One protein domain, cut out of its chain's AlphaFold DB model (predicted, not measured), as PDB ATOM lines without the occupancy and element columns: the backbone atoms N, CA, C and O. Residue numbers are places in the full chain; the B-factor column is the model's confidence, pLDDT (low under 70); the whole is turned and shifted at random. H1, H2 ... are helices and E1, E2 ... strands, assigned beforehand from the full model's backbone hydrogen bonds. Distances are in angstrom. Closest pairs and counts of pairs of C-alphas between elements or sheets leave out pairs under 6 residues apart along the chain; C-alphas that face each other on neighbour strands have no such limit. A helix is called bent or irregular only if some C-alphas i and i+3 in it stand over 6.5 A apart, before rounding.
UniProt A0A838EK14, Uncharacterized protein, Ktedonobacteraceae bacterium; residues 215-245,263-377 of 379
ATOM      1  N   ILE A 215      40.047 -51.567  32.914       98.38
ATOM      2  CA  ILE A 215      41.147 -50.715  32.475       98.38
ATOM      3  C   ILE A 215      42.054 -50.483  33.676       98.38
ATOM      4  O   ILE A 215      41.577 -50.156  34.765       98.38
ATOM      5  N   TYR A 216      43.355 -50.664  33.488       98.44
ATOM      6  CA  TYR A 216      44.369 -50.449  34.512       98.44
ATOM      7  C   TYR A 216      45.457 -49.497  34.021       98.44
ATOM      8  O   TYR A 216      45.666 -49.343  32.816       98.44
ATOM      9  N   ALA A 217      46.174 -48.908  34.968       98.25
ATOM     10  CA  ALA A 217      47.412 -48.181  34.762       98.25
ATOM     11  C   ALA A 217      48.587 -48.923  35.404       98.25
ATOM     12  O   ALA A 217      48.412 -49.577  36.430       98.25
ATOM     13  N   GLU A 218      49.777 -48.792  34.822       97.94
ATOM     14  CA  GLU A 218      51.044 -48.997  35.534       97.94
ATOM     15  C   GLU A 218      51.609 -47.618  35.898       97.94
ATOM     16  O   GLU A 218      51.790 -46.760  35.020       97.94
ATOM     17  N   VAL A 219      51.858 -47.415  37.188       98.00
ATOM     18  CA  VAL A 219      52.277 -46.146  37.790       98.00
ATOM     19  C   VAL A 219      53.762 -46.210  38.135       98.00
ATOM     20  O   VAL A 219      54.254 -47.225  38.636       98.00
ATOM     21  N   ASP A 220      54.489 -45.139  37.821       96.75
ATOM     22  CA  ASP A 220      55.901 -45.002  38.166       96.75
ATOM     23  C   ASP A 220      56.072 -44.816  39.680       96.75
ATOM     24  O   ASP A 220      55.525 -43.861  40.229       96.75
ATOM     25  N   PRO A 221      56.833 -45.682  40.369       97.50
ATOM     26  CA  PRO A 221      56.960 -45.625  41.822       97.50
ATOM     27  C   PRO A 221      57.775 -44.421  42.319       97.50
ATOM     28  O   PRO A 221      57.828 -44.194  43.525       97.50
ATOM     29  N   LEU A 222      58.462 -43.685  41.434       96.31
ATOM     30  CA  LEU A 222      59.244 -42.500  41.802       96.31
ATOM     31  C   LEU A 222      58.471 -41.199  41.618       96.31
ATOM     32  O   LEU A 222      58.707 -40.241  42.351       96.31
ATOM     33  N   THR A 223      57.616 -41.137  40.599       96.50
ATOM     34  CA  THR A 223      56.941 -39.896  40.198       96.50
ATOM     35  C   THR A 223      55.431 -39.938  40.385       96.50
ATOM     36  O   THR A 223      54.783 -38.923  40.146       96.50
ATOM     37  N   ASP A 224      54.872 -41.096  40.747       96.50
ATOM     38  CA  ASP A 224      53.433 -41.386  40.766       96.50
ATOM     39  C   ASP A 224      52.725 -41.090  39.423       96.50
ATOM     40  O   ASP A 224      51.498 -41.017  39.334       96.50
ATOM     41  N   GLU A 225      53.487 -40.944  38.330       96.44
ATOM     42  CA  GLU A 225      52.938 -40.708  36.998       96.44
ATOM     43  C   GLU A 225      52.390 -42.010  36.403       96.44
ATOM     44  O   GLU A 225      53.035 -43.060  36.445       96.44
ATOM     45  N   ILE A 226      51.242 -41.935  35.724       97.31
ATOM     46  CA  ILE A 226      50.757 -43.031  34.878       97.31
ATOM     47  C   ILE A 226      51.641 -43.119  33.628       97.31
ATOM     48  O   ILE A 226      51.721 -42.182  32.831       97.31
ATOM     49  N   ARG A 227      52.282 -44.276  33.428       96.12
ATOM     50  CA  ARG A 227      53.193 -44.518  32.294       96.12
ATOM     51  C   ARG A 227      52.638 -45.501  31.282       96.12
ATOM     52  O   ARG A 227      53.130 -45.564  30.163       96.12
ATOM     53  N   TYR A 228      51.625 -46.282  31.628       97.06
ATOM     54  CA  TYR A 228      51.015 -47.223  30.696       97.06
ATOM     55  C   TYR A 228      49.561 -47.450  31.070       97.06
ATOM     56  O   TYR A 228      49.266 -47.646  32.243       97.06
ATOM     57  N   VAL A 229      48.681 -47.472  30.075       97.75
ATOM     58  CA  VAL A 229      47.277 -47.866  30.218       97.75
ATOM     59  C   VAL A 229      47.077 -49.201  29.514       97.75
ATOM     60  O   VAL A 229      47.577 -49.413  28.408       97.75
ATOM     61  N   GLY A 230      46.363 -50.113  30.164       96.88
ATOM     62  CA  GLY A 230      46.097 -51.444  29.644       96.88
ATOM     63  C   GLY A 230      44.694 -51.954  29.951       96.88
ATOM     64  O   GLY A 230      44.000 -51.442  30.827       96.88
ATOM     65  N   ARG A 231      44.313 -53.047  29.289       96.88
ATOM     66  CA  ARG A 231      43.107 -53.836  29.590       96.88
ATOM     67  C   ARG A 231      43.398 -55.266  30.038       96.88
ATOM     68  O   ARG A 231      44.342 -55.907  29.563       96.88
ATOM     69  N   THR A 232      42.578 -55.806  30.940       97.12
ATOM     70  CA  THR A 232      42.663 -57.216  31.363       97.12
ATOM     71  C   THR A 232      41.387 -57.696  32.052       97.12
ATOM     72  O   THR A 232      40.690 -56.920  32.691       97.12
ATOM     73  N   GLY A 233      41.118 -59.005  31.992       96.25
ATOM     74  CA  GLY A 233      40.131 -59.671  32.858       96.25
ATOM     75  C   GLY A 233      40.746 -60.337  34.094       96.25
ATOM     76  O   GLY A 233      40.051 -61.022  34.836       96.25
ATOM     77  N   ARG A 234      42.072 -60.240  34.276       96.88
ATOM     78  CA  ARG A 234      42.825 -60.827  35.402       96.88
ATOM     79  C   ARG A 234      43.992 -59.906  35.793       96.88
ATOM     80  O   ARG A 234      45.101 -60.129  35.294       96.88
ATOM     81  N   PRO A 235      43.761 -58.877  36.628       96.75
ATOM     82  CA  PRO A 235      44.759 -57.855  36.960       96.75
ATOM     83  C   PRO A 235      46.064 -58.422  37.515       96.75
ATOM     84  O   PRO A 235      47.109 -58.246  36.898       96.75
ATOM     85  N   GLU A 236      45.999 -59.223  38.579       96.56
ATOM     86  CA  GLU A 236      47.180 -59.803  39.242       96.56
ATOM     87  C   GLU A 236      48.067 -60.597  38.274       96.56
ATOM     88  O   GLU A 236      49.279 -60.401  38.193       96.56
ATOM     89  N   ARG A 237      47.452 -61.469  37.460       95.56
ATOM     90  CA  ARG A 237      48.172 -62.265  36.458       95.56
ATOM     91  C   ARG A 237      48.808 -61.380  35.386       95.56
ATOM     92  O   ARG A 237      49.898 -61.694  34.910       95.56
ATOM     93  N   ARG A 238      48.114 -60.322  34.962       95.50
ATOM     94  CA  ARG A 238      48.609 -59.387  33.945       95.50
ATOM     95  C   ARG A 238      49.777 -58.564  34.480       95.50
ATOM     96  O   ARG A 238      50.774 -58.450  33.774       95.50
ATOM     97  N   HIS A 239      49.686 -58.089  35.719       95.06
ATOM     98  CA  HIS A 239      50.766 -57.383  36.397       95.06
ATOM     99  C   HIS A 239      52.005 -58.271  36.528       95.06
ATOM    100  O   HIS A 239      53.078 -57.925  36.043       95.06
ATOM    101  N   ALA A 240      51.836 -59.496  37.040       92.94
ATOM    102  CA  ALA A 240      52.921 -60.470  37.130       92.94
ATOM    103  C   ALA A 240      53.553 -60.768  35.758       92.94
ATOM    104  O   ALA A 240      54.766 -60.941  35.663       92.94
ATOM    105  N   GLN A 241      52.764 -60.783  34.677       90.44
ATOM    106  CA  GLN A 241      53.294 -60.917  33.320       90.44
ATOM    107  C   GLN A 241      54.130 -59.698  32.908       90.44
ATOM    108  O   GLN A 241      55.203 -59.874  32.338       90.44
ATOM    109  N   HIS A 242      53.671 -58.476  33.188       89.94
ATOM    110  CA  HIS A 242      54.435 -57.256  32.907       89.94
ATOM    111  C   HIS A 242      55.758 -57.228  33.646       89.94
ATOM    112  O   HIS A 242      56.789 -56.986  33.021       89.94
ATOM    113  N   LEU A 243      55.735 -57.602  34.923       88.25
ATOM    114  CA  LEU A 243      56.938 -57.760  35.719       88.25
ATOM    115  C   LEU A 243      57.852 -58.857  35.166       88.25
ATOM    116  O   LEU A 243      59.049 -58.753  35.371       88.25
ATOM    117  N   CYS A 244      57.353 -59.891  34.482       83.94
ATOM    118  CA  CYS A 244      58.190 -60.940  33.878       83.94
ATOM    119  C   CYS A 244      58.760 -60.574  32.494       83.94
ATOM    120  O   CYS A 244      59.783 -61.133  32.100       83.94
ATOM    121  N   ASP A 245      58.133 -59.659  31.747       76.75
ATOM    122  CA  ASP A 245      58.522 -59.268  30.380       76.75
ATOM    123  C   ASP A 245      59.772 -58.340  30.361       76.75
ATOM    124  O   ASP A 245      59.774 -57.283  29.729       76.75
ATOM    125  N   ARG A 263      57.649 -49.372  27.007       88.69
ATOM    126  CA  ARG A 263      57.294 -49.989  28.295       88.69
ATOM    127  C   ARG A 263      58.328 -51.014  28.785       88.69
ATOM    128  O   ARG A 263      58.579 -51.095  29.980       88.69
ATOM    129  N   ARG A 264      58.932 -51.808  27.888       84.50
ATOM    130  CA  ARG A 264      59.961 -52.798  28.272       84.50
ATOM    131  C   ARG A 264      61.239 -52.130  28.776       84.50
ATOM    132  O   ARG A 264      61.789 -52.579  29.774       84.50
ATOM    133  N   ASN A 265      61.673 -51.053  28.121       83.19
ATOM    134  CA  ASN A 265      62.860 -50.298  28.532       83.19
ATOM    135  C   ASN A 265      62.633 -49.613  29.885       83.19
ATOM    136  O   ASN A 265      63.516 -49.624  30.733       83.19
ATOM    137  N   TRP A 266      61.431 -49.079  30.104       89.56
ATOM    138  CA  TRP A 266      61.037 -48.512  31.392       89.56
ATOM    139  C   TRP A 266      61.035 -49.540  32.522       89.56
ATOM    140  O   TRP A 266      61.668 -49.323  33.549       89.56
ATOM    141  N   MET A 267      60.412 -50.700  32.303       89.81
ATOM    142  CA  MET A 267      60.412 -51.801  33.274       89.81
ATOM    143  C   MET A 267      61.835 -52.249  33.634       89.81
ATOM    144  O   MET A 267      62.128 -52.477  34.803       89.81
ATOM    145  N   GLN A 268      62.727 -52.350  32.644       84.69
ATOM    146  CA  GLN A 268      64.132 -52.685  32.877       84.69
ATOM    147  C   GLN A 268      64.835 -51.624  33.738       84.69
ATOM    148  O   GLN A 268      65.498 -51.981  34.709       84.69
ATOM    149  N   ALA A 269      64.644 -50.337  33.430       88.25
ATOM    150  CA  ALA A 269      65.246 -49.236  34.183       88.25
ATOM    151  C   ALA A 269      64.770 -49.178  35.645       88.25
ATOM    152  O   ALA A 269      65.558 -48.849  36.531       88.25
ATOM    153  N   LEU A 270      63.501 -49.513  35.915       90.75
ATOM    154  CA  LEU A 270      62.995 -49.645  37.286       90.75
ATOM    155  C   LEU A 270      63.685 -50.800  38.020       90.75
ATOM    156  O   LEU A 270      64.164 -50.621  39.136       90.75
ATOM    157  N   VAL A 271      63.805 -51.966  37.378       88.12
ATOM    158  CA  VAL A 271      64.441 -53.151  37.980       88.12
ATOM    159  C   VAL A 271      65.917 -52.909  38.302       88.12
ATOM    160  O   VAL A 271      66.375 -53.331  39.361       88.12
ATOM    161  N   GLU A 272      66.655 -52.213  37.435       86.88
ATOM    162  CA  GLU A 272      68.057 -51.827  37.677       86.88
ATOM    163  C   GLU A 272      68.222 -50.939  38.919       86.88
ATOM    164  O   GLU A 272      69.266 -50.969  39.564       86.88
ATOM    165  N   GLN A 273      67.171 -50.207  39.295       94.00
ATOM    166  CA  GLN A 273      67.106 -49.391  40.510       94.00
ATOM    167  C   GLN A 273      66.505 -50.144  41.710       94.00
ATOM    168  O   GLN A 273      66.338 -49.562  42.778       94.00
ATOM    169  N   GLY A 274      66.157 -51.427  41.561       94.62
ATOM    170  CA  GLY A 274      65.472 -52.202  42.599       94.62
ATOM    171  C   GLY A 274      63.999 -51.824  42.796       94.62
ATOM    172  O   GLY A 274      63.419 -52.152  43.828       94.62
ATOM    173  N   LEU A 275      63.387 -51.152  41.818       95.88
ATOM    174  CA  LEU A 275      62.011 -50.663  41.854       95.88
ATOM    175  C   LEU A 275      61.081 -51.509  40.976       95.88
ATOM    176  O   LEU A 275      61.511 -52.241  40.081       95.88
ATOM    177  N   GLN A 276      59.777 -51.395  41.229       96.06
ATOM    178  CA  GLN A 276      58.717 -52.022  40.440       96.06
ATOM    179  C   GLN A 276      57.541 -51.051  40.308       96.06
ATOM    180  O   GLN A 276      57.249 -50.345  41.273       96.06
ATOM    181  N   PRO A 277      56.866 -51.002  39.149       96.62
ATOM    182  CA  PRO A 277      55.660 -50.200  39.019       96.62
ATOM    183  C   PRO A 277      54.521 -50.801  39.834       96.62
ATOM    184  O   PRO A 277      54.499 -52.006  40.092       96.62
ATOM    185  N   SER A 278      53.563 -49.960  40.210       97.25
ATOM    186  CA  SER A 278      52.315 -50.401  40.824       97.25
ATOM    187  C   SER A 278      51.195 -50.424  39.783       97.25
ATOM    188  O   SER A 278      51.099 -49.547  38.923       97.25
ATOM    189  N   MET A 279      50.335 -51.443  39.849       98.19
ATOM    190  CA  MET A 279      49.133 -51.504  39.021       98.19
ATOM    191  C   MET A 279      47.953 -50.869  39.754       98.19
ATOM    192  O   MET A 279      47.590 -51.309  40.843       98.19
ATOM    193  N   GLN A 280      47.296 -49.906  39.111       98.12
ATOM    194  CA  GLN A 280      46.064 -49.288  39.598       98.12
ATOM    195  C   GLN A 280      44.902 -49.601  38.656       98.12
ATOM    196  O   GLN A 280      45.034 -49.492  37.440       98.12
ATOM    197  N   ILE A 281      43.738 -49.961  39.201       98.31
ATOM    198  CA  ILE A 281      42.515 -50.093  38.403       98.31
ATOM    199  C   ILE A 281      41.929 -48.703  38.172       98.31
ATOM    200  O   ILE A 281      41.597 -48.007  39.128       98.31
ATOM    201  N   LEU A 282      41.805 -48.311  36.905       97.75
ATOM    202  CA  LEU A 282      41.221 -47.032  36.504       97.75
ATOM    203  C   LEU A 282      39.708 -47.138  36.318       97.75
ATOM    204  O   LEU A 282      38.978 -46.204  36.626       97.75
ATOM    205  N   TYR A 283      39.233 -48.265  35.777       97.62
ATOM    206  CA  TYR A 283      37.826 -48.404  35.411       97.62
ATOM    207  C   TYR A 283      37.373 -49.861  35.323       97.62
ATOM    208  O   TYR A 283      38.053 -50.703  34.734       97.62
ATOM    209  N   HIS A 284      36.183 -50.149  35.854       96.62
ATOM    210  CA  HIS A 284      35.503 -51.432  35.676       96.62
ATOM    211  C   HIS A 284      34.542 -51.357  34.492       96.62
ATOM    212  O   HIS A 284      33.597 -50.567  34.490       96.62
ATOM    213  N   VAL A 285      34.758 -52.206  33.486       95.31
ATOM    214  CA  VAL A 285      33.974 -52.169  32.251       95.31
ATOM    215  C   VAL A 285      32.696 -52.989  32.418       95.31
ATOM    216  O   VAL A 285      32.739 -54.219  32.478       95.31
ATOM    217  N   GLY A 286      31.546 -52.308  32.438       92.00
ATOM    218  CA  GLY A 286      30.235 -52.955  32.586       92.00
ATOM    219  C   GLY A 286      29.885 -53.922  31.447       92.00
ATOM    220  O   GLY A 286      29.279 -54.963  31.682       92.00
ATOM    221  N   ILE A 287      30.320 -53.622  30.218       93.69
ATOM    222  CA  ILE A 287      30.115 -54.471  29.035       93.69
ATOM    223  C   ILE A 287      31.475 -54.910  28.513       93.69
ATOM    224  O   ILE A 287      32.151 -54.169  27.805       93.69
ATOM    225  N   SER A 288      31.887 -56.122  28.880       95.19
ATOM    226  CA  SER A 288      33.264 -56.592  28.692       95.19
ATOM    227  C   SER A 288      33.832 -56.425  27.275       95.19
ATOM    228  O   SER A 288      34.977 -55.995  27.179       95.19
ATOM    229  N   PRO A 289      33.092 -56.667  26.176       94.94
ATOM    230  CA  PRO A 289      33.614 -56.419  24.828       94.94
ATOM    231  C   PRO A 289      33.971 -54.957  24.522       94.94
ATOM    232  O   PRO A 289      34.887 -54.714  23.743       94.94
ATOM    233  N   LEU A 290      33.335 -53.980  25.178       95.50
ATOM    234  CA  LEU A 290      33.653 -52.554  25.004       95.50
ATOM    235  C   LEU A 290      34.948 -52.133  25.720       95.50
ATOM    236  O   LEU A 290      35.319 -50.965  25.701       95.50
ATOM    237  N   VAL A 291      35.674 -53.069  26.340       96.31
ATOM    238  CA  VAL A 291      36.977 -52.795  26.962       96.31
ATOM    239  C   VAL A 291      37.997 -52.223  25.967       96.31
ATOM    240  O   VAL A 291      38.861 -51.456  26.377       96.31
ATOM    241  N   LEU A 292      37.892 -52.563  24.675       95.75
ATOM    242  CA  LEU A 292      38.772 -52.022  23.626       95.75
ATOM    243  C   LEU A 292      38.594 -50.512  23.480       95.75
ATOM    244  O   LEU A 292      39.563 -49.762  23.535       95.75
ATOM    245  N   GLU A 293      37.338 -50.086  23.364       95.88
ATOM    246  CA  GLU A 293      36.964 -48.679  23.285       95.88
ATOM    247  C   GLU A 293      37.458 -47.921  24.520       95.88
ATOM    248  O   GLU A 293      38.095 -46.875  24.405       95.88
ATOM    249  N   TRP A 294      37.196 -48.467  25.711       97.38
ATOM    250  CA  TRP A 294      37.569 -47.822  26.964       97.38
ATOM    251  C   TRP A 294      39.081 -47.707  27.142       97.38
ATOM    252  O   TRP A 294      39.546 -46.645  27.542       97.38
ATOM    253  N   GLU A 295      39.866 -48.736  26.813       97.62
ATOM    254  CA  GLU A 295      41.331 -48.638  26.865       97.62
ATOM    255  C   GLU A 295      41.826 -47.494  25.975       97.62
ATOM    256  O   GLU A 295      42.591 -46.644  26.433       97.62
ATOM    257  N   GLN A 296      41.314 -47.414  24.746       97.19
ATOM    258  CA  GLN A 296      41.694 -46.371  23.803       97.19
ATOM    259  C   GLN A 296      41.311 -44.967  24.300       97.19
ATOM    260  O   GLN A 296      42.117 -44.037  24.220       97.19
ATOM    261  N   ARG A 297      40.116 -44.815  24.884       97.88
ATOM    262  CA  ARG A 297      39.666 -43.556  25.502       97.88
ATOM    263  C   ARG A 297      40.573 -43.118  26.650       97.88
ATOM    264  O   ARG A 297      40.908 -41.939  26.724       97.88
ATOM    265  N   PHE A 298      40.996 -44.038  27.518       98.25
ATOM    266  CA  PHE A 298      41.921 -43.726  28.614       98.25
ATOM    267  C   PHE A 298      43.322 -43.363  28.110       98.25
ATOM    268  O   PHE A 298      43.947 -42.456  28.659       98.25
ATOM    269  N   ILE A 299      43.798 -44.011  27.043       97.62
ATOM    270  CA  ILE A 299      45.058 -43.645  26.384       97.62
ATOM    271  C   ILE A 299      44.981 -42.208  25.843       97.62
ATOM    272  O   ILE A 299      45.857 -41.395  26.140       97.62
ATOM    273  N   TRP A 300      43.921 -41.858  25.103       97.94
ATOM    274  CA  TRP A 300      43.745 -40.497  24.579       97.94
ATOM    275  C   TRP A 300      43.548 -39.459  25.680       97.94
ATOM    276  O   TRP A 300      44.146 -38.387  25.624       97.94
ATOM    277  N   HIS A 301      42.773 -39.784  26.714       97.50
ATOM    278  CA  HIS A 301      42.642 -38.930  27.889       97.50
ATOM    279  C   HIS A 301      44.016 -38.645  28.510       97.50
ATOM    280  O   HIS A 301      44.360 -37.487  28.722       97.50
ATOM    281  N   GLY A 302      44.848 -39.671  28.709       96.81
ATOM    282  CA  GLY A 302      46.200 -39.486  29.227       96.81
ATOM    283  C   GLY A 302      47.082 -38.606  28.338       96.81
ATOM    284  O   GLY A 302      47.769 -37.721  28.841       96.81
ATOM    285  N   MET A 303      47.020 -38.772  27.011       96.38
ATOM    286  CA  MET A 303      47.723 -37.887  26.068       96.38
ATOM    287  C   MET A 303      47.270 -36.425  26.193       96.38
ATOM    288  O   MET A 303      48.109 -35.519  26.151       96.38
ATOM    289  N   GLN A 304      45.960 -36.203  26.349       96.50
ATOM    290  CA  GLN A 304      45.347 -34.884  26.514       96.50
ATOM    291  C   GLN A 304      45.757 -34.230  27.842       96.50
ATOM    292  O   GLN A 304      46.043 -33.038  27.863       96.50
ATOM    293  N   GLN A 305      45.869 -35.010  28.923       96.12
ATOM    294  CA  GLN A 305      46.365 -34.554  30.231       96.12
ATOM    295  C   GLN A 305      47.898 -34.404  30.291       96.12
ATOM    296  O   GLN A 305      48.444 -34.013  31.319       96.12
ATOM    297  N   GLY A 306      48.617 -34.726  29.211       95.19
ATOM    298  CA  GLY A 306      50.075 -34.621  29.165       95.19
ATOM    299  C   GLY A 306      50.824 -35.753  29.879       95.19
ATOM    300  O   GLY A 306      52.011 -35.599  30.165       95.19
ATOM    301  N   TRP A 307      50.177 -36.894  30.141       95.06
ATOM    302  CA  TRP A 307      50.841 -38.070  30.706       95.06
ATOM    303  C   TRP A 307      51.941 -38.584  29.773       95.06
ATOM    304  O   TRP A 307      51.802 -38.603  28.545       95.06
ATOM    305  N   ARG A 308      53.036 -39.070  30.361       93.69
ATOM    306  CA  ARG A 308      54.181 -39.645  29.639       93.69
ATOM    307  C   ARG A 308      53.952 -41.128  29.344       93.69
ATOM    308  O   ARG A 308      54.702 -41.994  29.792       93.69
ATOM    309  N   LEU A 309      52.874 -41.405  28.615       95.31
ATOM    310  CA  LEU A 309      52.438 -42.756  28.281       95.31
ATOM    311  C   LEU A 309      53.414 -43.474  27.330       95.31
ATOM    312  O   LEU A 309      53.918 -42.902  26.365       95.31
ATOM    313  N   LEU A 310      53.607 -44.767  27.581       93.38
ATOM    314  CA  LEU A 310      54.480 -45.695  26.852       93.38
ATOM    315  C   LEU A 310      53.688 -46.663  25.950       93.38
ATOM    316  O   LEU A 310      54.240 -47.650  25.449       93.38
ATOM    317  N   ASN A 311      52.384 -46.421  25.810       93.25
ATOM    318  CA  ASN A 311      51.490 -47.045  24.837       93.25
ATOM    319  C   ASN A 311      51.997 -46.783  23.408       93.25
ATOM    320  O   ASN A 311      52.613 -45.755  23.157       93.25
ATOM    321  N   TRP A 312      51.800 -47.703  22.462       84.25
ATOM    322  CA  TRP A 312      52.397 -47.546  21.124       84.25
ATOM    323  C   TRP A 312      51.769 -46.378  20.352       84.25
ATOM    324  O   TRP A 312      52.446 -45.714  19.574       84.25
ATOM    325  N   GLU A 313      50.497 -46.095  20.628       82.88
ATOM    326  CA  GLU A 313      49.707 -45.007  20.062       82.88
ATOM    327  C   GLU A 313      50.352 -43.638  20.327       82.88
ATOM    328  O   GLU A 313      50.139 -42.693  19.574       82.88
ATOM    329  N   THR A 314      51.164 -43.511  21.383       77.94
ATOM    330  CA  THR A 314      51.852 -42.258  21.739       77.94
ATOM    331  C   THR A 314      53.070 -41.980  20.867       77.94
ATOM    332  O   THR A 314      53.643 -40.898  20.953       77.94
ATOM    333  N   MET A 315      53.451 -42.935  20.012       80.31
ATOM    334  CA  MET A 315      54.526 -42.778  19.032       80.31
ATOM    335  C   MET A 315      54.040 -42.158  17.715       80.31
ATOM    336  O   MET A 315      54.868 -41.772  16.895       80.31
ATOM    337  N   ASP A 316      52.725 -42.056  17.492       88.31
ATOM    338  CA  ASP A 316      52.160 -41.349  16.341       88.31
ATOM    339  C   ASP A 316      52.004 -39.855  16.673       88.31
ATOM    340  O   ASP A 316      51.053 -39.435  17.335       88.31
ATOM    341  N   GLU A 317      52.956 -39.038  16.211       91.06
ATOM    342  CA  GLU A 317      52.985 -37.591  16.460       91.06
ATOM    343  C   GLU A 317      51.720 -36.874  15.960       91.06
ATOM    344  O   GLU A 317      51.241 -35.945  16.616       91.06
ATOM    345  N   ASN A 318      51.140 -37.324  14.840       93.88
ATOM    346  CA  ASN A 318      49.930 -36.724  14.282       93.88
ATOM    347  C   ASN A 318      48.718 -37.032  15.159       93.88
ATOM    348  O   ASN A 318      47.920 -36.136  15.451       93.88
ATOM    349  N   LEU A 319      48.589 -38.284  15.609       93.44
ATOM    350  CA  LEU A 319      47.535 -38.672  16.541       93.44
ATOM    351  C   LEU A 319      47.663 -37.902  17.860       93.44
ATOM    352  O   LEU A 319      46.675 -37.335  18.323       93.44
ATOM    353  N   VAL A 320      48.866 -37.829  18.438       93.81
ATOM    354  CA  VAL A 320      49.119 -37.103  19.692       93.81
ATOM    355  C   VAL A 320      48.762 -35.623  19.556       93.81
ATOM    356  O   VAL A 320      48.072 -35.082  20.423       93.81
ATOM    357  N   ALA A 321      49.188 -34.966  18.472       95.62
ATOM    358  CA  ALA A 321      48.845 -33.572  18.213       95.62
ATOM    359  C   ALA A 321      47.324 -33.379  18.120       95.62
ATOM    360  O   ALA A 321      46.779 -32.494  18.778       95.62
ATOM    361  N   ARG A 322      46.632 -34.255  17.379       97.25
ATOM    362  CA  ARG A 322      45.173 -34.220  17.209       97.25
ATOM    363  C   ARG A 322      44.413 -34.453  18.517       97.25
ATOM    364  O   ARG A 322      43.413 -33.792  18.765       97.25
ATOM    365  N   VAL A 323      44.874 -35.375  19.363       97.06
ATOM    366  CA  VAL A 323      44.269 -35.648  20.678       97.06
ATOM    367  C   VAL A 323      44.444 -34.461  21.629       97.06
ATOM    368  O   VAL A 323      43.514 -34.114  22.351       97.06
ATOM    369  N   ARG A 324      45.611 -33.805  21.625       96.25
ATOM    370  CA  ARG A 324      45.888 -32.654  22.501       96.25
ATOM    371  C   ARG A 324      45.106 -31.399  22.127       96.25
ATOM    372  O   ARG A 324      44.751 -30.630  23.012       96.25
ATOM    373  N   THR A 325      44.858 -31.179  20.839       96.75
ATOM    374  CA  THR A 325      44.072 -30.031  20.362       96.75
ATOM    375  C   THR A 325      42.569 -30.295  20.368       96.75
ATOM    376  O   THR A 325      41.785 -29.360  20.216       96.75
ATOM    377  N   ALA A 326      42.145 -31.545  20.567       96.81
ATOM    378  CA  ALA A 326      40.740 -31.892  20.676       96.81
ATOM    379  C   ALA A 326      40.104 -31.281  21.937       96.81
ATOM    380  O   ALA A 326      40.565 -31.486  23.060       96.81
ATOM    381  N   HIS A 327      38.970 -30.603  21.758       95.38
ATOM    382  CA  HIS A 327      38.162 -30.039  22.847       95.38
ATOM    383  C   HIS A 327      37.148 -31.040  23.431       95.38
ATOM    384  O   HIS A 327      36.145 -30.655  24.028       95.38
ATOM    385  N   TYR A 328      37.393 -32.337  23.243       95.25
ATOM    386  CA  TYR A 328      36.530 -33.414  23.718       95.25
ATOM    387  C   TYR A 328      37.017 -33.939  25.065       95.25
ATOM    388  O   TYR A 328      38.216 -34.102  25.277       95.25
ATOM    389  N   ASN A 329      36.090 -34.288  25.958       96.69
ATOM    390  CA  ASN A 329      36.411 -35.183  27.065       96.69
ATOM    391  C   ASN A 329      36.278 -36.625  26.559       96.69
ATOM    392  O   ASN A 329      35.163 -37.145  26.469       96.69
ATOM    393  N   PHE A 330      37.389 -37.278  26.213       96.75
ATOM    394  CA  PHE A 330      37.374 -38.632  25.639       96.75
ATOM    395  C   PHE A 330      36.715 -39.689  26.534       96.75
ATOM    396  O   PHE A 330      36.251 -40.702  26.018       96.75
ATOM    397  N   LEU A 331      36.611 -39.469  27.847       96.88
ATOM    398  CA  LEU A 331      35.929 -40.400  28.753       96.88
ATOM    399  C   LEU A 331      34.402 -40.227  28.753       96.88
ATOM    400  O   LEU A 331      33.687 -41.133  29.167       96.88
ATOM    401  N   GLN A 332      33.897 -39.084  28.284       95.88
ATOM    402  CA  GLN A 332      32.471 -38.729  28.342       95.88
ATOM    403  C   GLN A 332      31.833 -38.510  26.964       95.88
ATOM    404  O   GLN A 332      30.610 -38.518  26.843       95.88
ATOM    405  N   THR A 333      32.640 -38.299  25.924       96.25
ATOM    406  CA  THR A 333      32.159 -38.010  24.566       96.25
ATOM    407  C   THR A 333      31.439 -39.233  23.983       96.25
ATOM    408  O   THR A 333      31.994 -40.332  24.054       96.25
ATOM    409  N   PRO A 334      30.235 -39.094  23.397       96.25
ATOM    410  CA  PRO A 334      29.551 -40.206  22.735       96.25
ATOM    411  C   PRO A 334      30.430 -40.878  21.674       96.25
ATOM    412  O   PRO A 334      31.218 -40.208  21.005       96.25
ATOM    413  N   PHE A 335      30.326 -42.199  21.533       96.00
ATOM    414  CA  PHE A 335      31.158 -42.958  20.592       96.00
ATOM    415  C   PHE A 335      30.931 -42.523  19.143       96.00
ATOM    416  O   PHE A 335      31.885 -42.391  18.383       96.00
ATOM    417  N   GLU A 336      29.685 -42.229  18.777       96.06
ATOM    418  CA  GLU A 336      29.287 -41.796  17.437       96.06
ATOM    419  C   GLU A 336      30.033 -40.523  17.033       96.06
ATOM    420  O   GLU A 336      30.604 -40.455  15.949       96.06
ATOM    421  N   LEU A 337      30.140 -39.562  17.955       96.94
ATOM    422  CA  LEU A 337      30.900 -38.338  17.730       96.94
ATOM    423  C   LEU A 337      32.403 -38.631  17.572       96.94
ATOM    424  O   LEU A 337      33.068 -38.009  16.752       96.94
ATOM    425  N   LEU A 338      32.958 -39.606  18.298       97.44
ATOM    426  CA  LEU A 338      34.358 -40.013  18.109       97.44
ATOM    427  C   LEU A 338      34.597 -40.699  16.751       97.44
ATOM    428  O   LEU A 338      35.681 -40.551  16.183       97.44
ATOM    429  N   VAL A 339      33.604 -41.408  16.206       97.12
ATOM    430  CA  VAL A 339      33.650 -41.964  14.843       97.12
ATOM    431  C   VAL A 339      33.568 -40.851  13.793       97.12
ATOM    432  O   VAL A 339      34.373 -40.835  12.860       97.12
ATOM    433  N   GLU A 340      32.653 -39.892  13.959       97.12
ATOM    434  CA  GLU A 340      32.518 -38.721  13.075       97.12
ATOM    435  C   GLU A 340      33.807 -37.893  13.010       97.12
ATOM    436  O   GLU A 340      34.180 -37.399  11.951       97.12
ATOM    437  N   GLN A 341      34.522 -37.790  14.132       96.94
ATOM    438  CA  GLN A 341      35.808 -37.094  14.233       96.94
ATOM    439  C   GLN A 341      37.016 -37.973  13.861       96.94
ATOM    440  O   GLN A 341      38.165 -37.574  14.060       96.94
ATOM    441  N   HIS A 342      36.779 -39.176  13.326       96.50
ATOM    442  CA  HIS A 342      37.811 -40.111  12.867       96.50
ATOM    443  C   HIS A 342      38.838 -40.509  13.948       96.50
ATOM    444  O   HIS A 342      40.015 -40.757  13.649       96.50
ATOM    445  N   PHE A 343      38.406 -40.569  15.211       95.88
ATOM    446  CA  PHE A 343      39.175 -41.196  16.291       95.88
ATOM    447  C   PHE A 343      39.001 -42.716  16.291       95.88
ATOM    448  O   PHE A 343      39.971 -43.432  16.524       95.88
ATOM    449  N   PHE A 344      37.805 -43.198  15.950       96.25
ATOM    450  CA  PHE A 344      37.539 -44.601  15.624       96.25
ATOM    451  C   PHE A 344      37.149 -44.735  14.152       96.25
ATOM    452  O   PHE A 344      36.562 -43.814  13.575       96.25
ATOM    453  N   ALA A 345      37.458 -45.873  13.530       96.12
ATOM    454  CA  ALA A 345      37.014 -46.129  12.168       96.12
ATOM    455  C   ALA A 345      35.587 -46.689  12.188       96.12
ATOM    456  O   ALA A 345      35.270 -47.598  12.947       96.12
ATOM    457  N   ALA A 346      34.725 -46.192  11.299       97.06
ATOM    458  CA  ALA A 346      33.308 -46.574  11.262       97.06
ATOM    459  C   ALA A 346      33.062 -48.082  11.054       97.06
ATOM    460  O   ALA A 346      31.997 -48.586  11.394       97.06
ATOM    461  N   ASN A 347      34.053 -48.796  10.511       96.75
ATOM    462  CA  ASN A 347      33.964 -50.205  10.142       96.75
ATOM    463  C   ASN A 347      35.065 -51.060  10.803       96.75
ATOM    464  O   ASN A 347      35.440 -52.096  10.256       96.75
ATOM    465  N   ASP A 348      35.640 -50.639  11.931       95.81
ATOM    466  CA  ASP A 348      36.603 -51.466  12.670       95.81
ATOM    467  C   ASP A 348      35.933 -52.414  13.683       95.81
ATOM    468  O   ASP A 348      34.704 -52.503  13.794       95.81
ATOM    469  N   LEU A 349      36.763 -53.157  14.420       95.44
ATOM    470  CA  LEU A 349      36.313 -54.089  15.448       95.44
ATOM    471  C   LEU A 349      35.593 -53.367  16.597       95.44
ATOM    472  O   LEU A 349      34.640 -53.915  17.148       95.44
ATOM    473  N   VAL A 350      36.016 -52.157  16.965       96.06
ATOM    474  CA  VAL A 350      35.395 -51.393  18.053       96.06
ATOM    475  C   VAL A 350      33.993 -50.954  17.638       96.06
ATOM    476  O   VAL A 350      33.038 -51.216  18.369       96.06
ATOM    477  N   ALA A 351      33.839 -50.399  16.433       96.44
ATOM    478  CA  ALA A 351      32.544 -50.031  15.865       96.44
ATOM    479  C   ALA A 351      31.611 -51.243  15.705       96.44
ATOM    480  O   ALA A 351      30.417 -51.156  16.017       96.44
ATOM    481  N   PHE A 352      32.153 -52.398  15.301       96.00
ATOM    482  CA  PHE A 352      31.409 -53.658  15.252       96.00
ATOM    483  C   PHE A 352      30.852 -54.048  16.628       96.00
ATOM    484  O   PHE A 352      29.657 -54.320  16.760       96.00
ATOM    485  N   LEU A 353      31.699 -54.065  17.664       94.94
ATOM    486  CA  LEU A 353      31.286 -54.426  19.023       94.94
ATOM    487  C   LEU A 353      30.279 -53.420  19.587       94.94
ATOM    488  O   LEU A 353      29.268 -53.817  20.167       94.94
ATOM    489  N   HIS A 354      30.515 -52.130  19.371       94.19
ATOM    490  CA  HIS A 354      29.643 -51.066  19.842       94.19
ATOM    491  C   HIS A 354      28.234 -51.165  19.243       94.19
ATOM    492  O   HIS A 354      27.252 -51.221  19.987       94.19
ATOM    493  N   THR A 355      28.135 -51.332  17.918       93.44
ATOM    494  CA  THR A 355      26.858 -51.516  17.204       93.44
ATOM    495  C   THR A 355      26.046 -52.685  17.765       93.44
ATOM    496  O   THR A 355      24.822 -52.609  17.871       93.44
ATOM    497  N   ARG A 356      26.716 -53.775  18.161       91.44
ATOM    498  CA  ARG A 356      26.053 -54.970  18.703       91.44
ATOM    499  C   ARG A 356      25.615 -54.813  20.153       91.44
ATOM    500  O   ARG A 356      24.540 -55.283  20.512       91.44
ATOM    501  N   TYR A 357      26.419 -54.163  20.988       89.31
ATOM    502  CA  TYR A 357      26.157 -54.105  22.425       89.31
ATOM    503  C   TYR A 357      25.358 -52.877  22.878       89.31
ATOM    504  O   TYR A 357      24.673 -52.968  23.897       89.31
ATOM    505  N   GLN A 358      25.331 -51.774  22.122       81.50
ATOM    506  CA  GLN A 358      24.416 -50.660  22.412       81.50
ATOM    507  C   GLN A 358      22.940 -51.069  22.313       81.50
ATOM    508  O   GLN A 358      22.122 -50.665  23.140       81.50
ATOM    509  N   GLN A 359      22.593 -51.915  21.338       74.44
ATOM    510  CA  GLN A 359      21.220 -52.391  21.139       74.44
ATOM    511  C   GLN A 359      20.702 -53.196  22.344       74.44
ATOM    512  O   GLN A 359      19.526 -53.114  22.700       74.44
ATOM    513  N   VAL A 360      21.590 -53.928  23.021       72.69
ATOM    514  CA  VAL A 360      21.250 -54.729  24.206       72.69
ATOM    515  C   VAL A 360      20.975 -53.837  25.420       72.69
ATOM    516  O   VAL A 360      20.038 -54.087  26.173       72.69
ATOM    517  N   VAL A 361      21.740 -52.755  25.600       70.44
ATOM    518  CA  VAL A 361      21.532 -51.820  26.723       70.44
ATOM    519  C   VAL A 361      20.179 -51.120  26.616       70.44
ATOM    520  O   VAL A 361      19.497 -50.953  27.624       70.44
ATOM    521  N   ASN A 362      19.764 -50.768  25.399       70.44
ATOM    522  CA  ASN A 362      18.500 -50.073  25.162       70.44
ATOM    523  C   ASN A 362      17.263 -50.977  25.310       70.44
ATOM    524  O   ASN A 362      16.158 -50.468  25.474       70.44
ATOM    525  N   THR A 363      17.428 -52.303  25.259       71.12
ATOM    526  CA  THR A 363      16.317 -53.270  25.319       71.12
ATOM    527  C   THR A 363      16.103 -53.885  26.704       71.12
ATOM    528  O   THR A 363      15.027 -54.419  26.968       71.12
ATOM    529  N   LEU A 364      17.075 -53.789  27.619       64.50
ATOM    530  CA  LEU A 364      16.935 -54.312  28.980       64.50
ATOM    531  C   LEU A 364      16.172 -53.328  29.894       64.50
ATOM    532  O   LEU A 364      16.595 -52.173  30.032       64.50
ATOM    533  N   PRO A 365      15.102 -53.766  30.594       50.16
ATOM    534  CA  PRO A 365      14.427 -52.959  31.611       50.16
ATOM    535  C   PRO A 365      15.412 -52.643  32.748       50.16
ATOM    536  O   PRO A 365      15.712 -53.494  33.580       50.16
ATOM    537  N   GLY A 366      15.977 -51.432  32.747       58.41
ATOM    538  CA  GLY A 366      17.011 -51.005  33.700       58.41
ATOM    539  C   GLY A 366      18.323 -50.506  33.078       58.41
ATOM    540  O   GLY A 366      19.170 -50.004  33.816       58.41
ATOM    541  N   GLY A 367      18.494 -50.562  31.750       51.78
ATOM    542  CA  GLY A 367      19.713 -50.086  31.071       51.78
ATOM    543  C   GLY A 367      20.083 -48.626  31.381       51.78
ATOM    544  O   GLY A 367      21.255 -48.304  31.581       51.78
ATOM    545  N   LEU A 368      19.079 -47.759  31.558       53.59
ATOM    546  CA  LEU A 368      19.275 -46.354  31.944       53.59
ATOM    547  C   LEU A 368      19.846 -46.180  33.364       53.59
ATOM    548  O   LEU A 368      20.535 -45.195  33.632       53.59
ATOM    549  N   ALA A 369      19.595 -47.120  34.282       55.72
ATOM    550  CA  ALA A 369      20.105 -47.041  35.651       55.72
ATOM    551  C   ALA A 369      21.602 -47.389  35.732       55.72
ATOM    552  O   ALA A 369      22.323 -46.799  36.537       55.72
ATOM    553  N   LEU A 370      22.082 -48.299  34.872       52.09
ATOM    554  CA  LEU A 370      23.506 -48.634  34.786       52.09
ATOM    555  C   LEU A 370      24.314 -47.464  34.204       52.09
ATOM    556  O   LEU A 370      25.366 -47.122  34.736       52.09
ATOM    557  N   GLN A 371      23.792 -46.798  33.166       53.81
ATOM    558  CA  GLN A 371      24.451 -45.635  32.557       53.81
ATOM    559  C   GLN A 371      24.597 -44.453  33.529       53.81
ATOM    560  O   GLN A 371      25.630 -43.785  33.513       53.81
ATOM    561  N   ARG A 372      23.612 -44.205  34.409       56.75
ATOM    562  CA  ARG A 372      23.696 -43.118  35.404       56.75
ATOM    563  C   ARG A 372      24.771 -43.369  36.464       56.75
ATOM    564  O   ARG A 372      25.596 -42.494  36.683       56.75
ATOM    565  N   LYS A 373      24.840 -44.579  37.038       55.97
ATOM    566  CA  LYS A 373      25.852 -44.911  38.064       55.97
ATOM    567  C   LYS A 373      27.296 -44.790  37.565       55.97
ATOM    568  O   LYS A 373      28.178 -44.473  38.352       55.97
ATOM    569  N   HIS A 374      27.541 -45.041  36.279       52.88
ATOM    570  CA  HIS A 374      28.877 -44.895  35.695       52.88
ATOM    571  C   HIS A 374      29.265 -43.437  35.425       52.88
ATOM    572  O   HIS A 374      30.448 -43.113  35.482       52.88
ATOM    573  N   ARG A 375      28.291 -42.558  35.156       54.22
ATOM    574  CA  ARG A 375      28.555 -41.138  34.891       54.22
ATOM    575  C   ARG A 375      29.025 -40.399  36.146       54.22
ATOM    576  O   ARG A 375      29.930 -39.582  36.040       54.22
ATOM    577  N   ASP A 376      28.472 -40.755  37.303       51.78
ATOM    578  CA  ASP A 376      28.773 -40.105  38.587       51.78
ATOM    579  C   ASP A 376      30.117 -40.555  39.198       51.78
ATOM    580  O   ASP A 376      30.643 -39.893  40.083       51.78
ATOM    581  N   ALA A 377      30.692 -41.674  38.740       50.31
ATOM    582  CA  ALA A 377      31.981 -42.183  39.230       50.31
ATOM    583  C   ALA A 377      33.205 -41.589  38.500       50.31
ATOM    584  O   ALA A 377      34.338 -41.878  38.878       50.31
TER     585      ALA A 377
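What this domain is: This is residues 215 to 245 and 263 to 377 of the 379 residues of an uncharacterized protein of Ktedonobacteraceae bacterium (UniProt A0A838EK14). A small, strongly twisted sheet of three strands has the long helix H3 along one face and the shorter H1 slantwise over the other; H5, H6 and H7 lie on the side of H3 away from the sheet, with H7 packing on residues 289 to 293 near one end of H3 and H5 on residues 300 to 304 at the other, while H8 folds back from the far end of H7 and is apart from H3. H2 makes one end of the longest axis, and the corner of H7 and H8 makes the other. The printed part has 146 residues, with eight named helices and three named strands in the order E1 E2 H1 H2 E3 H3 H4 H5 H6 H7 H8; the sheet runs E2 E1 E3, all antiparallel, and the class is mostly helix. The whole is compact, with a radius of gyration of the C-alphas of 16.6 A, and elongated, spanning 53 by 33 by 27 A.

How they stand to each other: E1, residues 215 to 219, is the inner strand, and E2, residues 226 to 232, forms an antiparallel hairpin with it at 147 degrees, with N 216 and O 230 2.8 A apart, within hydrogen-bond range. H1, residues 235 to 244, is on the sheet at a height of 8.6 A, over E1, and runs slantwise to the strands at 42 degrees to E1 on the local plane. H2, residues 263 to 272, is only just not on the sheet, with 4 pairs of C-alphas within 10 A. It is close to H1 but not clearly touching; their closest C-alphas, of Leu 243 and Met 267, are 7.3 A apart. E3, residues 278 to 284, is antiparallel to E1 at 157 degrees, with N 217 and O 280 2.8 A apart, within hydrogen-bond range. H3, residues 288 to 304, is on the opposite face from H1, giving three layers, helices on both faces of a sheet. Its height is 8.5 A; it lies over E2 and E1 and runs along the strands, at 1 degree to E2 on the local plane. The closest C-alphas of H3 and E2, those of Val 229 and Ile 299, are 6.1 A apart. H3 is irregular, but only just: C-alphas 289 and 292 are 6.9 A apart. H4, residues 312 to 315, and H5, residues 317 to 325, only just touch, and only at the corner, with 3 pairs of C-alphas within 8 A, the closest being Thr 314 and Val 320 at 6.2 A. H5 touches H3 at its residues 300 to 304 alone, about perpendicular at 82 degrees, with the closest C-alphas, of Gln 304 and Arg 324, 4.6 A apart. H6, residues 335 to 340, is apart from H3 and H5. H7, residues 349 to 363, is near H6, with 6 pairs of C-alphas within 10 A. Residues 350 to 354 of H7 touch residues 289 to 293 of H3, opposite ways at a steep tilt of 64 degrees; the closest C-alphas, of Glu 293 and Val 350, are 6.1 A apart. H8, residues 367 to 375, and H7 only just touch, and only at the corner, with 3 pairs of C-alphas within 8 A, the closest being Val 361 and Gly 367 at 5.0 A. Every O i to N i+4 pair is within hydrogen-bond range in H1, H2, H5, H6 and H8, against 11 of 13 in H3 and 9 of 11 in H7; H4 is too short for such a pair.

Where its parts are: E1 begins at C-alpha 215, (41.147, -50.715, 32.475), and is 13.2 A long; E2 is 16.7 A and E3 17.6 A. H1 is 14.1 A and H2 14.4 A. H3 runs 24.9 A from C-alpha 288 at (33.264, -56.592, 28.692). H4 is 5.6 A, H5 12.3 A, H6 8.7 A and H7 22.3 A. H8 is 13.1 A and ends at C-alpha 375, (28.555, -41.138, 34.891).

The domain as a whole: The C-alphas farthest apart, of Glu 272 and Pro 365, are 54.0 A apart. Residues 246 to 262 are not printed, and C-alphas 245 and 263 are 9.6 A apart across the cut. Of the links that are printed whole, none is long. The mean pLDDT of the printed part is 89.8; residues 364 to 377 are under 70.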